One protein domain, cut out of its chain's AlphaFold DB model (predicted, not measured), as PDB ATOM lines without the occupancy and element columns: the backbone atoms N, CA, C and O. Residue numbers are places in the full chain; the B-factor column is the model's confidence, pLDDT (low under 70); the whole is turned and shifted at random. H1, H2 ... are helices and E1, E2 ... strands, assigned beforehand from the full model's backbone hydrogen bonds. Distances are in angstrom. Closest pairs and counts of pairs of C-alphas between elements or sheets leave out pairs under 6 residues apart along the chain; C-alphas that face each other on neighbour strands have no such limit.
ATOM      1  N   ALA A  50      78.443 210.304 165.806       83.88
ATOM      2  CA  ALA A  50      78.388 209.058 165.050       83.88
ATOM      3  C   ALA A  50      79.566 209.044 164.055       83.88
ATOM      4  O   ALA A  50      79.616 209.938 163.195       83.88
ATOM      5  N   PRO A  51      80.516 208.098 164.158       79.69
ATOM      6  CA  PRO A  51      81.743 208.100 163.361       79.69
ATOM      7  C   PRO A  51      81.472 207.895 161.862       79.69
ATOM      8  O   PRO A  51      82.213 208.409 161.019       79.69
ATOM      9  N   GLU A  52      80.370 207.229 161.502       74.75
ATOM     10  CA  GLU A  52      79.926 207.111 160.113       74.75
ATOM     11  C   GLU A  52      79.391 208.427 159.512       74.75
ATOM     12  O   GLU A  52      79.385 208.614 158.294       74.75
ATOM     13  N   GLY A  53      78.922 209.363 160.346       68.12
ATOM     14  CA  GLY A  53      78.363 210.652 159.926       68.12
ATOM     15  C   GLY A  53      77.076 210.585 159.086       68.12
ATOM     16  O   GLY A  53      76.559 211.633 158.690       68.12
ATOM     17  N   THR A  54      76.547 209.392 158.810       64.88
ATOM     18  CA  THR A  54      75.294 209.153 158.080       64.88
ATOM     19  C   THR A  54      74.555 207.970 158.702       64.88
ATOM     20  O   THR A  54      75.146 207.197 159.428       64.88
ATOM     21  N   ARG A  55      73.265 207.784 158.410       67.12
ATOM     22  CA  ARG A  55      72.534 206.575 158.849       67.12
ATOM     23  C   ARG A  55      72.750 205.365 157.926       67.12
ATOM     24  O   ARG A  55      72.158 204.320 158.160       67.12
ATOM     25  N   ARG A  56      73.531 205.525 156.851       65.19
ATOM     26  CA  ARG A  56      73.867 204.457 155.904       65.19
ATOM     27  C   ARG A  56      75.173 203.800 156.326       65.19
ATOM     28  O   ARG A  56      76.038 204.458 156.902       65.19
ATOM     29  N   HIS A  57      75.317 202.524 155.991       69.56
ATOM     30  CA  HIS A  57      76.580 201.823 156.168       69.56
ATOM     31  C   HIS A  57      77.690 202.516 155.366       69.56
ATOM     32  O   HIS A  57      77.511 202.836 154.189       69.56
ATOM     33  N   VAL A  58      78.837 202.734 156.008       74.62
ATOM     34  CA  VAL A  58      80.048 203.258 155.372       74.62
ATOM     35  C   VAL A  58      81.228 202.353 155.728       74.62
ATOM     36  O   VAL A  58      81.394 202.007 156.898       74.62
ATOM     37  N   PRO A  59      82.072 201.970 154.754       74.81
ATOM     38  CA  PRO A  59      83.204 201.081 155.016       74.81
ATOM     39  C   PRO A  59      84.268 201.754 155.896       74.81
ATOM     40  O   PRO A  59      84.927 201.106 156.714       74.81
ATOM     41  N   GLN A  60      84.403 203.076 155.779       79.94
ATOM     42  CA  GLN A  60      85.387 203.880 156.495       79.94
ATOM     43  C   GLN A  60      84.702 204.926 157.370       79.94
ATOM     44  O   GLN A  60      83.767 205.605 156.947       79.94
ATOM     45  N   TRP A  61      85.177 205.038 158.607       85.75
ATOM     46  CA  TRP A  61      84.722 206.059 159.543       85.75
ATOM     47  C   TRP A  61      85.474 207.361 159.312       85.75
ATOM     48  O   TRP A  61      86.634 207.358 158.903       85.75
ATOM     49  N   LYS A  62      84.820 208.484 159.604       85.75
ATOM     50  CA  LYS A  62      85.487 209.784 159.588       85.75
ATOM     51  C   LYS A  62      86.396 209.892 160.809       85.75
ATOM     52  O   LYS A  62      85.950 209.618 161.914       85.75
ATOM     53  N   SER A  63      87.624 210.367 160.629       89.50
ATOM     54  CA  SER A  63      88.619 210.500 161.708       89.50
ATOM     55  C   SER A  63      88.361 211.661 162.675       89.50
ATOM     56  O   SER A  63      88.982 211.734 163.729       89.50
ATOM     57  N   GLY A  64      87.438 212.573 162.352       88.12
ATOM     58  CA  GLY A  64      87.236 213.801 163.128       88.12
ATOM     59  C   GLY A  64      86.895 213.576 164.605       88.12
ATOM     60  O   GLY A  64      87.339 214.357 165.432       88.12
ATOM     61  N   PHE A  65      86.152 212.516 164.955       89.75
ATOM     62  CA  PHE A  65      85.861 212.218 166.366       89.75
ATOM     63  C   PHE A  65      87.130 211.846 167.141       89.75
ATOM     64  O   PHE A  65      87.306 212.295 168.268       89.75
ATOM     65  N   TRP A  66      88.006 211.052 166.517       93.88
ATOM     66  CA  TRP A  66      89.248 210.589 167.120       93.88
ATOM     67  C   TRP A  66      90.193 211.765 167.317       93.88
ATOM     68  O   TRP A  66      90.717 211.949 168.405       93.88
ATOM     69  N   ARG A  67      90.315 212.629 166.301       92.81
ATOM     70  CA  ARG A  67      91.190 213.800 166.375       92.81
ATOM     71  C   ARG A  67      90.739 214.817 167.420       92.81
ATOM     72  O   ARG A  67      91.576 215.359 168.116       92.81
ATOM     73  N   ILE A  68      89.429 215.031 167.580       91.44
ATOM     74  CA  ILE A  68      88.915 215.877 168.671       91.44
ATOM     75  C   ILE A  68      89.313 215.295 170.030       91.44
ATOM     76  O   ILE A  68      89.767 216.038 170.887       91.44
ATOM     77  N   ALA A  69      89.131 213.987 170.227       92.75
ATOM     78  CA  ALA A  69      89.452 213.338 171.494       92.75
ATOM     79  C   ALA A  69      90.957 213.359 171.800       92.75
ATOM     80  O   ALA A  69      91.340 213.616 172.935       92.75
ATOM     81  N   HIS A  70      91.786 213.128 170.781       95.12
ATOM     82  CA  HIS A  70      93.241 213.155 170.883       95.12
ATOM     83  C   HIS A  70      93.771 214.565 171.154       95.12
ATOM     84  O   HIS A  70      94.459 214.777 172.146       95.12
ATOM     85  N   ASP A  71      93.383 215.545 170.334       93.06
ATOM     86  CA  ASP A  71      93.872 216.922 170.454       93.06
ATOM     87  C   ASP A  71      93.378 217.601 171.751       93.06
ATOM     88  O   ASP A  71      94.016 218.534 172.226       93.06
ATOM     89  N   ALA A  72      92.243 217.161 172.312       91.25
ATOM     90  CA  ALA A  72      91.685 217.684 173.564       91.25
ATOM     91  C   ALA A  72      92.042 216.853 174.811       91.25
ATOM     92  O   ALA A  72      91.534 217.161 175.886       91.25
ATOM     93  N   ASP A  73      92.838 215.788 174.672       93.31
ATOM     94  CA  ASP A  73      93.188 214.844 175.749       93.31
ATOM     95  C   ASP A  73      91.974 214.343 176.565       93.31
ATOM     96  O   ASP A  73      91.968 214.276 177.796       93.31
ATOM     97  N   VAL A  74      90.886 213.996 175.868       92.69
ATOM     98  CA  VAL A  74      89.646 213.498 176.487       92.69
ATOM     99  C   VAL A  74      89.357 212.061 176.052       92.69
ATOM    100  O   VAL A  74      89.576 211.697 174.893       92.69
ATOM    101  N   PRO A  75      88.823 211.207 176.942       94.31
ATOM    102  CA  PRO A  75      88.508 209.833 176.583       94.31
ATOM    103  C   PRO A  75      87.291 209.743 175.657       94.31
ATOM    104  O   PRO A  75      86.304 210.471 175.785       94.31
ATOM    105  N   ILE A  76      87.318 208.755 174.767       94.69
ATOM    106  CA  ILE A  76      86.175 208.341 173.959       94.69
ATOM    107  C   ILE A  76      85.347 207.347 174.770       94.69
ATOM    108  O   ILE A  76      85.857 206.327 175.231       94.69
ATOM    109  N   PHE A  77      84.047 207.610 174.897       93.38
ATOM    110  CA  PHE A  77      83.097 206.699 175.531       93.38
ATOM    111  C   PHE A  77      82.182 206.059 174.479       93.38
ATOM    112  O   PHE A  77      81.257 206.716 173.988       93.38
ATOM    113  N   PRO A  78      82.428 204.799 174.080       92.75
ATOM    114  CA  PRO A  78      81.649 204.166 173.035       92.75
ATOM    115  C   PRO A  78      80.301 203.683 173.583       92.75
ATOM    116  O   PRO A  78      80.218 202.974 174.585       92.75
ATOM    117  N   ALA A  79      79.229 204.052 172.888       89.25
ATOM    118  CA  ALA A  79      77.869 203.612 173.178       89.25
ATOM    119  C   ALA A  79      77.261 202.972 171.929       89.25
ATOM    120  O   ALA A  79      77.321 203.554 170.843       89.25
ATOM    121  N   ALA A  80      76.675 201.785 172.079       88.25
ATOM    122  CA  ALA A  80      76.055 201.022 171.005       88.25
ATOM    123  C   ALA A  80      74.578 200.742 171.292       88.25
ATOM    124  O   ALA A  80      74.187 200.458 172.423       88.25
ATOM    125  N   PHE A  81      73.760 200.786 170.243       86.81
ATOM    126  CA  PHE A  81      72.354 200.400 170.298       86.81
ATOM    127  C   PHE A  81      72.215 198.978 169.759       86.81
ATOM    128  O   PHE A  81      72.432 198.763 168.568       86.81
ATOM    129  N   ASN A  82      71.831 198.030 170.614       88.81
ATOM    130  CA  ASN A  82      71.531 196.665 170.201       88.81
ATOM    131  C   ASN A  82      70.016 196.490 170.076       88.81
ATOM    132  O   ASN A  82      69.306 196.369 171.076       88.81
ATOM    133  N   TYR A  83      69.511 196.517 168.842       86.31
ATOM    134  CA  TYR A  83      68.076 196.443 168.568       86.31
ATOM    135  C   TYR A  83      67.430 195.080 168.846       86.31
ATOM    136  O   TYR A  83      66.304 195.111 169.351       86.31
ATOM    137  N   PRO A  84      68.083 193.925 168.590       87.75
ATOM    138  CA  PRO A  84      67.529 192.619 168.952       87.75
ATOM    139  C   PRO A  84      67.091 192.555 170.421       87.75
ATOM    140  O   PRO A  84      65.960 192.178 170.713       87.75
ATOM    141  N   ASP A  85      67.933 193.069 171.321       89.31
ATOM    142  CA  ASP A  85      67.666 193.068 172.764       89.31
ATOM    143  C   ASP A  85      67.035 194.376 173.267       89.31
ATOM    144  O   ASP A  85      66.823 194.541 174.466       89.31
ATOM    145  N   LYS A  86      66.797 195.353 172.379       88.62
ATOM    146  CA  LYS A  86      66.354 196.722 172.710       88.62
ATOM    147  C   LYS A  86      67.169 197.369 173.837       88.62
ATOM    148  O   LYS A  86      66.621 198.035 174.715       88.62
ATOM    149  N   THR A  87      68.485 197.189 173.813       88.12
ATOM    150  CA  THR A  87      69.377 197.665 174.876       88.12
ATOM    151  C   THR A  87      70.427 198.643 174.370       88.12
ATOM    152  O   THR A  87      70.800 198.645 173.198       88.12
ATOM    153  N   ILE A  88      70.917 199.481 175.285       86.81
ATOM    154  CA  ILE A  88      72.095 200.319 175.069       86.81
ATOM    155  C   ILE A  88      73.269 199.653 175.785       86.81
ATOM    156  O   ILE A  88      73.150 199.236 176.939       86.81
ATOM    157  N   ARG A  89      74.394 199.522 175.088       89.50
ATOM    158  CA  ARG A  89      75.642 198.972 175.614       89.50
ATOM    159  C   ARG A  89      76.661 200.090 175.695       89.50
ATOM    160  O   ARG A  89      76.895 200.785 174.711       89.50
ATOM    161  N   LEU A  90      77.231 200.260 176.875       90.75
ATOM    162  CA  LEU A  90      78.255 201.253 177.156       90.75
ATOM    163  C   LEU A  90      79.580 200.513 177.301       90.75
ATOM    164  O   LEU A  90      79.656 199.539 178.050       90.75
ATOM    165  N   GLY A  91      80.587 200.918 176.536       90.62
ATOM    166  CA  GLY A  91      81.918 200.330 176.603       90.62
ATOM    167  C   GLY A  91      82.833 201.057 177.586       90.62
ATOM    168  O   GLY A  91      82.438 202.054 178.187       90.62
ATOM    169  N   PRO A  92      84.066 200.566 177.767       93.06
ATOM    170  CA  PRO A  92      85.054 201.241 178.598       93.06
ATOM    171  C   PRO A  92      85.478 202.578 177.979       93.06
ATOM    172  O   PRO A  92      85.428 202.754 176.760       93.06
ATOM    173  N   LEU A  93      85.945 203.503 178.821       94.06
ATOM    174  CA  LEU A  93      86.614 204.714 178.353       94.06
ATOM    175  C   LEU A  93      87.887 204.333 177.590       94.06
ATOM    176  O   LEU A  93      88.701 203.545 178.072       94.06
ATOM    177  N   LEU A  94      88.046 204.896 176.397       95.06
ATOM    178  CA  LEU A  94      89.214 204.706 175.551       95.06
ATOM    179  C   LEU A  94      89.956 206.034 175.431       95.06
ATOM    180  O   LEU A  94      89.473 206.960 174.785       95.06
ATOM    181  N   HIS A  95      91.134 206.112 176.046       95.94
ATOM    182  CA  HIS A  95      92.095 207.169 175.747       95.94
ATOM    183  C   HIS A  95      92.790 206.847 174.426       95.94
ATOM    184  O   HIS A  95      93.124 205.686 174.166       95.94
ATOM    185  N   THR A  96      92.933 207.868 173.587       96.06
ATOM    186  CA  THR A  96      93.612 207.731 172.297       96.06
ATOM    187  C   THR A  96      95.117 207.559 172.498       96.06
ATOM    188  O   THR A  96      95.670 207.939 173.528       96.06
ATOM    189  N   THR A  97      95.764 206.941 171.520       95.69
ATOM    190  CA  THR A  97      97.216 206.754 171.430       95.69
ATOM    191  C   THR A  97      97.759 207.531 170.230       95.69
ATOM    192  O   THR A  97      97.009 208.243 169.573       95.69
ATOM    193  N   ASP A  98      99.035 207.368 169.887       94.81
ATOM    194  CA  ASP A  98      99.579 207.916 168.635       94.81
ATOM    195  C   ASP A  98      99.220 207.059 167.398       94.81
ATOM    196  O   ASP A  98      99.493 207.451 166.263       94.81
ATOM    197  N   ASP A  99      98.577 205.897 167.589       95.44
ATOM    198  CA  ASP A  99      98.116 205.015 166.513       95.44
ATOM    199  C   ASP A  99      96.586 205.061 166.362       95.44
ATOM    200  O   ASP A  99      95.820 204.260 166.914       95.44
ATOM    201  N   MET A 100      96.129 205.994 165.522       94.25
ATOM    202  CA  MET A 100      94.713 206.146 165.182       94.25
ATOM    203  C   MET A 100      94.102 204.870 164.585       94.25
ATOM    204  O   MET A 100      92.908 204.607 164.778       94.25
ATOM    205  N   ALA A 101      94.874 204.086 163.829       93.25
ATOM    206  CA  ALA A 101      94.359 202.888 163.180       93.25
ATOM    207  C   ALA A 101      94.076 201.799 164.222       93.25
ATOM    208  O   ALA A 101      92.992 201.206 164.195       93.25
ATOM    209  N   ALA A 102      94.991 201.601 165.174       95.38
ATOM    210  CA  ALA A 102      94.815 200.678 166.291       95.38
ATOM    211  C   ALA A 102      93.617 201.065 167.171       95.38
ATOM    212  O   ALA A 102      92.769 200.223 167.477       95.38
ATOM    213  N   ASP A 103      93.477 202.344 167.518       95.25
ATOM    214  CA  ASP A 103      92.342 202.818 168.313       95.25
ATOM    215  C   ASP A 103      91.010 202.655 167.582       95.25
ATOM    216  O   ASP A 103      90.019 202.188 168.151       95.25
ATOM    217  N   THR A 104      90.986 202.980 166.289       92.56
ATOM    218  CA  THR A 104      89.795 202.785 165.459       92.56
ATOM    219  C   THR A 104      89.440 201.302 165.354       92.56
ATOM    220  O   THR A 104      88.259 200.955 165.406       92.56
ATOM    221  N   ALA A 105      90.429 200.410 165.252       93.56
ATOM    222  CA  ALA A 105      90.211 198.966 165.246       93.56
ATOM    223  C   ALA A 105      89.637 198.466 166.582       93.56
ATOM    224  O   ALA A 105      88.678 197.693 166.574       93.56
ATOM    225  N   ARG A 106      90.140 198.958 167.721       94.50
ATOM    226  CA  ARG A 106      89.599 198.653 169.061       94.50
ATOM    227  C   ARG A 106      88.146 199.104 169.200       94.50
ATOM    228  O   ARG A 106      87.307 198.337 169.669       94.50
ATOM    229  N   LEU A 107      87.827 200.315 168.740       93.94
ATOM    230  CA  LEU A 107      86.451 200.813 168.720       93.94
ATOM    231  C   LEU A 107      85.568 199.946 167.815       93.94
ATOM    232  O   LEU A 107      84.492 199.528 168.228       93.94
ATOM    233  N   ARG A 108      86.019 199.607 166.604       91.19
ATOM    234  CA  ARG A 108      85.276 198.717 165.695       91.19
ATOM    235  C   ARG A 108      85.020 197.343 166.303       91.19
ATOM    236  O   ARG A 108      83.907 196.839 166.178       91.19
ATOM    237  N   ALA A 109      86.006 196.770 166.988       93.44
ATOM    238  CA  ALA A 109      85.858 195.503 167.690       93.44
ATOM    239  C   ALA A 109      84.784 195.581 168.785       93.44
ATOM    240  O   ALA A 109      83.978 194.661 168.906       93.44
ATOM    241  N   PHE A 110      84.704 196.699 169.518       93.75
ATOM    242  CA  PHE A 110      83.611 196.935 170.465       93.75
ATOM    243  C   PHE A 110      82.238 196.951 169.777       93.75
ATOM    244  O   PHE A 110      81.292 196.403 170.329       93.75
ATOM    245  N   TYR A 111      82.111 197.551 168.589       90.75
ATOM    246  CA  TYR A 111      80.826 197.661 167.888       90.75
ATOM    247  C   TYR A 111      80.390 196.392 167.137       90.75
ATOM    248  O   TYR A 111      79.196 196.218 166.900       90.75
ATOM    249  N   ALA A 112      81.324 195.501 166.790       90.56
ATOM    250  CA  ALA A 112      81.083 194.292 165.998       90.56
ATOM    251  C   ALA A 112      79.938 193.367 166.481       90.56
ATOM    252  O   ALA A 112      79.200 192.877 165.626       90.56
ATOM    253  N   PRO A 113      79.737 193.106 167.790       90.94
ATOM    254  CA  PRO A 113      78.673 192.209 168.244       90.94
ATOM    255  C   PRO A 113      77.273 192.845 168.241       90.94
ATOM    256  O   PRO A 113      76.298 192.150 168.520       90.94
ATOM    257  N   PHE A 114      77.141 194.149 167.976       88.75
ATOM    258  CA  PHE A 114      75.869 194.861 168.117       88.75
ATOM    259  C   PHE A 114      75.177 195.083 166.776       88.75
ATOM    260  O   PHE A 114      75.793 195.488 165.792       88.75
ATOM    261  N   GLN A 115      73.860 194.879 166.756       85.44
ATOM    262  CA  GLN A 115      73.058 195.022 165.546       85.44
ATOM    263  C   GLN A 115      72.164 196.261 165.615       85.44
ATOM    264  O   GLN A 115      71.285 196.395 166.474       85.44
ATOM    265  N   GLY A 116      72.379 197.170 164.662       80.38
ATOM    266  CA  GLY A 116      71.505 198.316 164.435       80.38
ATOM    267  C   GLY A 116      70.187 197.904 163.771       80.38
ATOM    268  O   GLY A 116      70.123 196.904 163.064       80.38
ATOM    269  N   LYS A 117      69.139 198.719 163.934       77.19
ATOM    270  CA  LYS A 117      67.778 198.440 163.428       77.19
ATOM    271  C   LYS A 117      67.699 198.069 161.942       77.19
ATOM    272  O   LYS A 117      66.823 197.307 161.556       77.19
ATOM    273  N   TYR A 118      68.568 198.668 161.128       73.56
ATOM    274  CA  TYR A 118      68.595 198.518 159.670       73.56
ATOM    275  C   TYR A 118      69.930 197.937 159.177       73.56
ATOM    276  O   TYR A 118      70.368 198.235 158.071       73.56
ATOM    277  N   HIS A 119      70.634 197.172 160.011       60.31
ATOM    278  CA  HIS A 119      71.882 196.541 159.596       60.31
ATOM    279  C   HIS A 119      71.579 195.334 158.689       60.31
ATOM    280  O   HIS A 119      70.936 194.390 159.139       60.31
ATOM    281  N   GLY A 120      72.022 195.373 157.426       56.66
ATOM    282  CA  GLY A 120      71.806 194.295 156.446       56.66
ATOM    283  C   GLY A 120      70.554 194.420 155.563       56.66
ATOM    284  O   GLY A 120      70.210 193.445 154.898       56.66
ATOM    285  N   VAL A 121      69.891 195.585 155.549       46.16
ATOM    286  CA  VAL A 121      68.772 195.925 154.639       46.16
ATOM    287  C   VAL A 121      69.197 196.954 153.600       46.16
ATOM    288  O   VAL A 121      69.986 197.858 153.967       46.16
TER     289      VAL A 121
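What this domain is: This is residues 50 to 121 of the 121 residues of the protein "Acyltransferase" of Rhodanobacter sp. 115 (UniProt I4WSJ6). Little regular structure is present: loops join a small hairpin of E1 and E2 toward one end to H1 toward the other, and H2 runs back toward the hairpin. The printed part has 72 residues, 28 of them in named elements, in the order H1, E1, E2, H2; the class is mixed and the two-strand sheet antiparallel. It is compact, with a radius of gyration of the C-alphas of 12.7 A, and spans 35 by 23 by 17 A.

Where its parts are: After residues 50 to 63, with no named element, H1 holds residues 64 to 71, from C-alpha 64 at (87.236, 213.801, 163.128). E1 is residues 79 to 82 and E2 residues 87 to 90. H2, residues 100 to 111, is 16.5 A long and ends at C-alpha 111 at (80.826, 197.661, 167.888).

How they stand to each other: E1 and E2 form a hairpin; N 80 and O 89 are 2.8 A apart, within hydrogen-bond range. The closest C-alphas of E1 and H2, Ala 80 and Tyr 111, are 6.6 A apart. H1 and H2 are close but not clearly touching, the closest C-alphas, Trp 66 and Met 100, 7.3 A apart, at a steep tilt of 58 degrees, opposite ways. In H1 and H2 every O i to N i+4 pair is within hydrogen-bond range.

The domain as a whole: The C-alphas farthest apart, Asp 73 and Val 121, are 37.4 A apart. The printed part has no cut and no long link. The pLDDT is under 70 at residues 53 to 57 and 119 to 121.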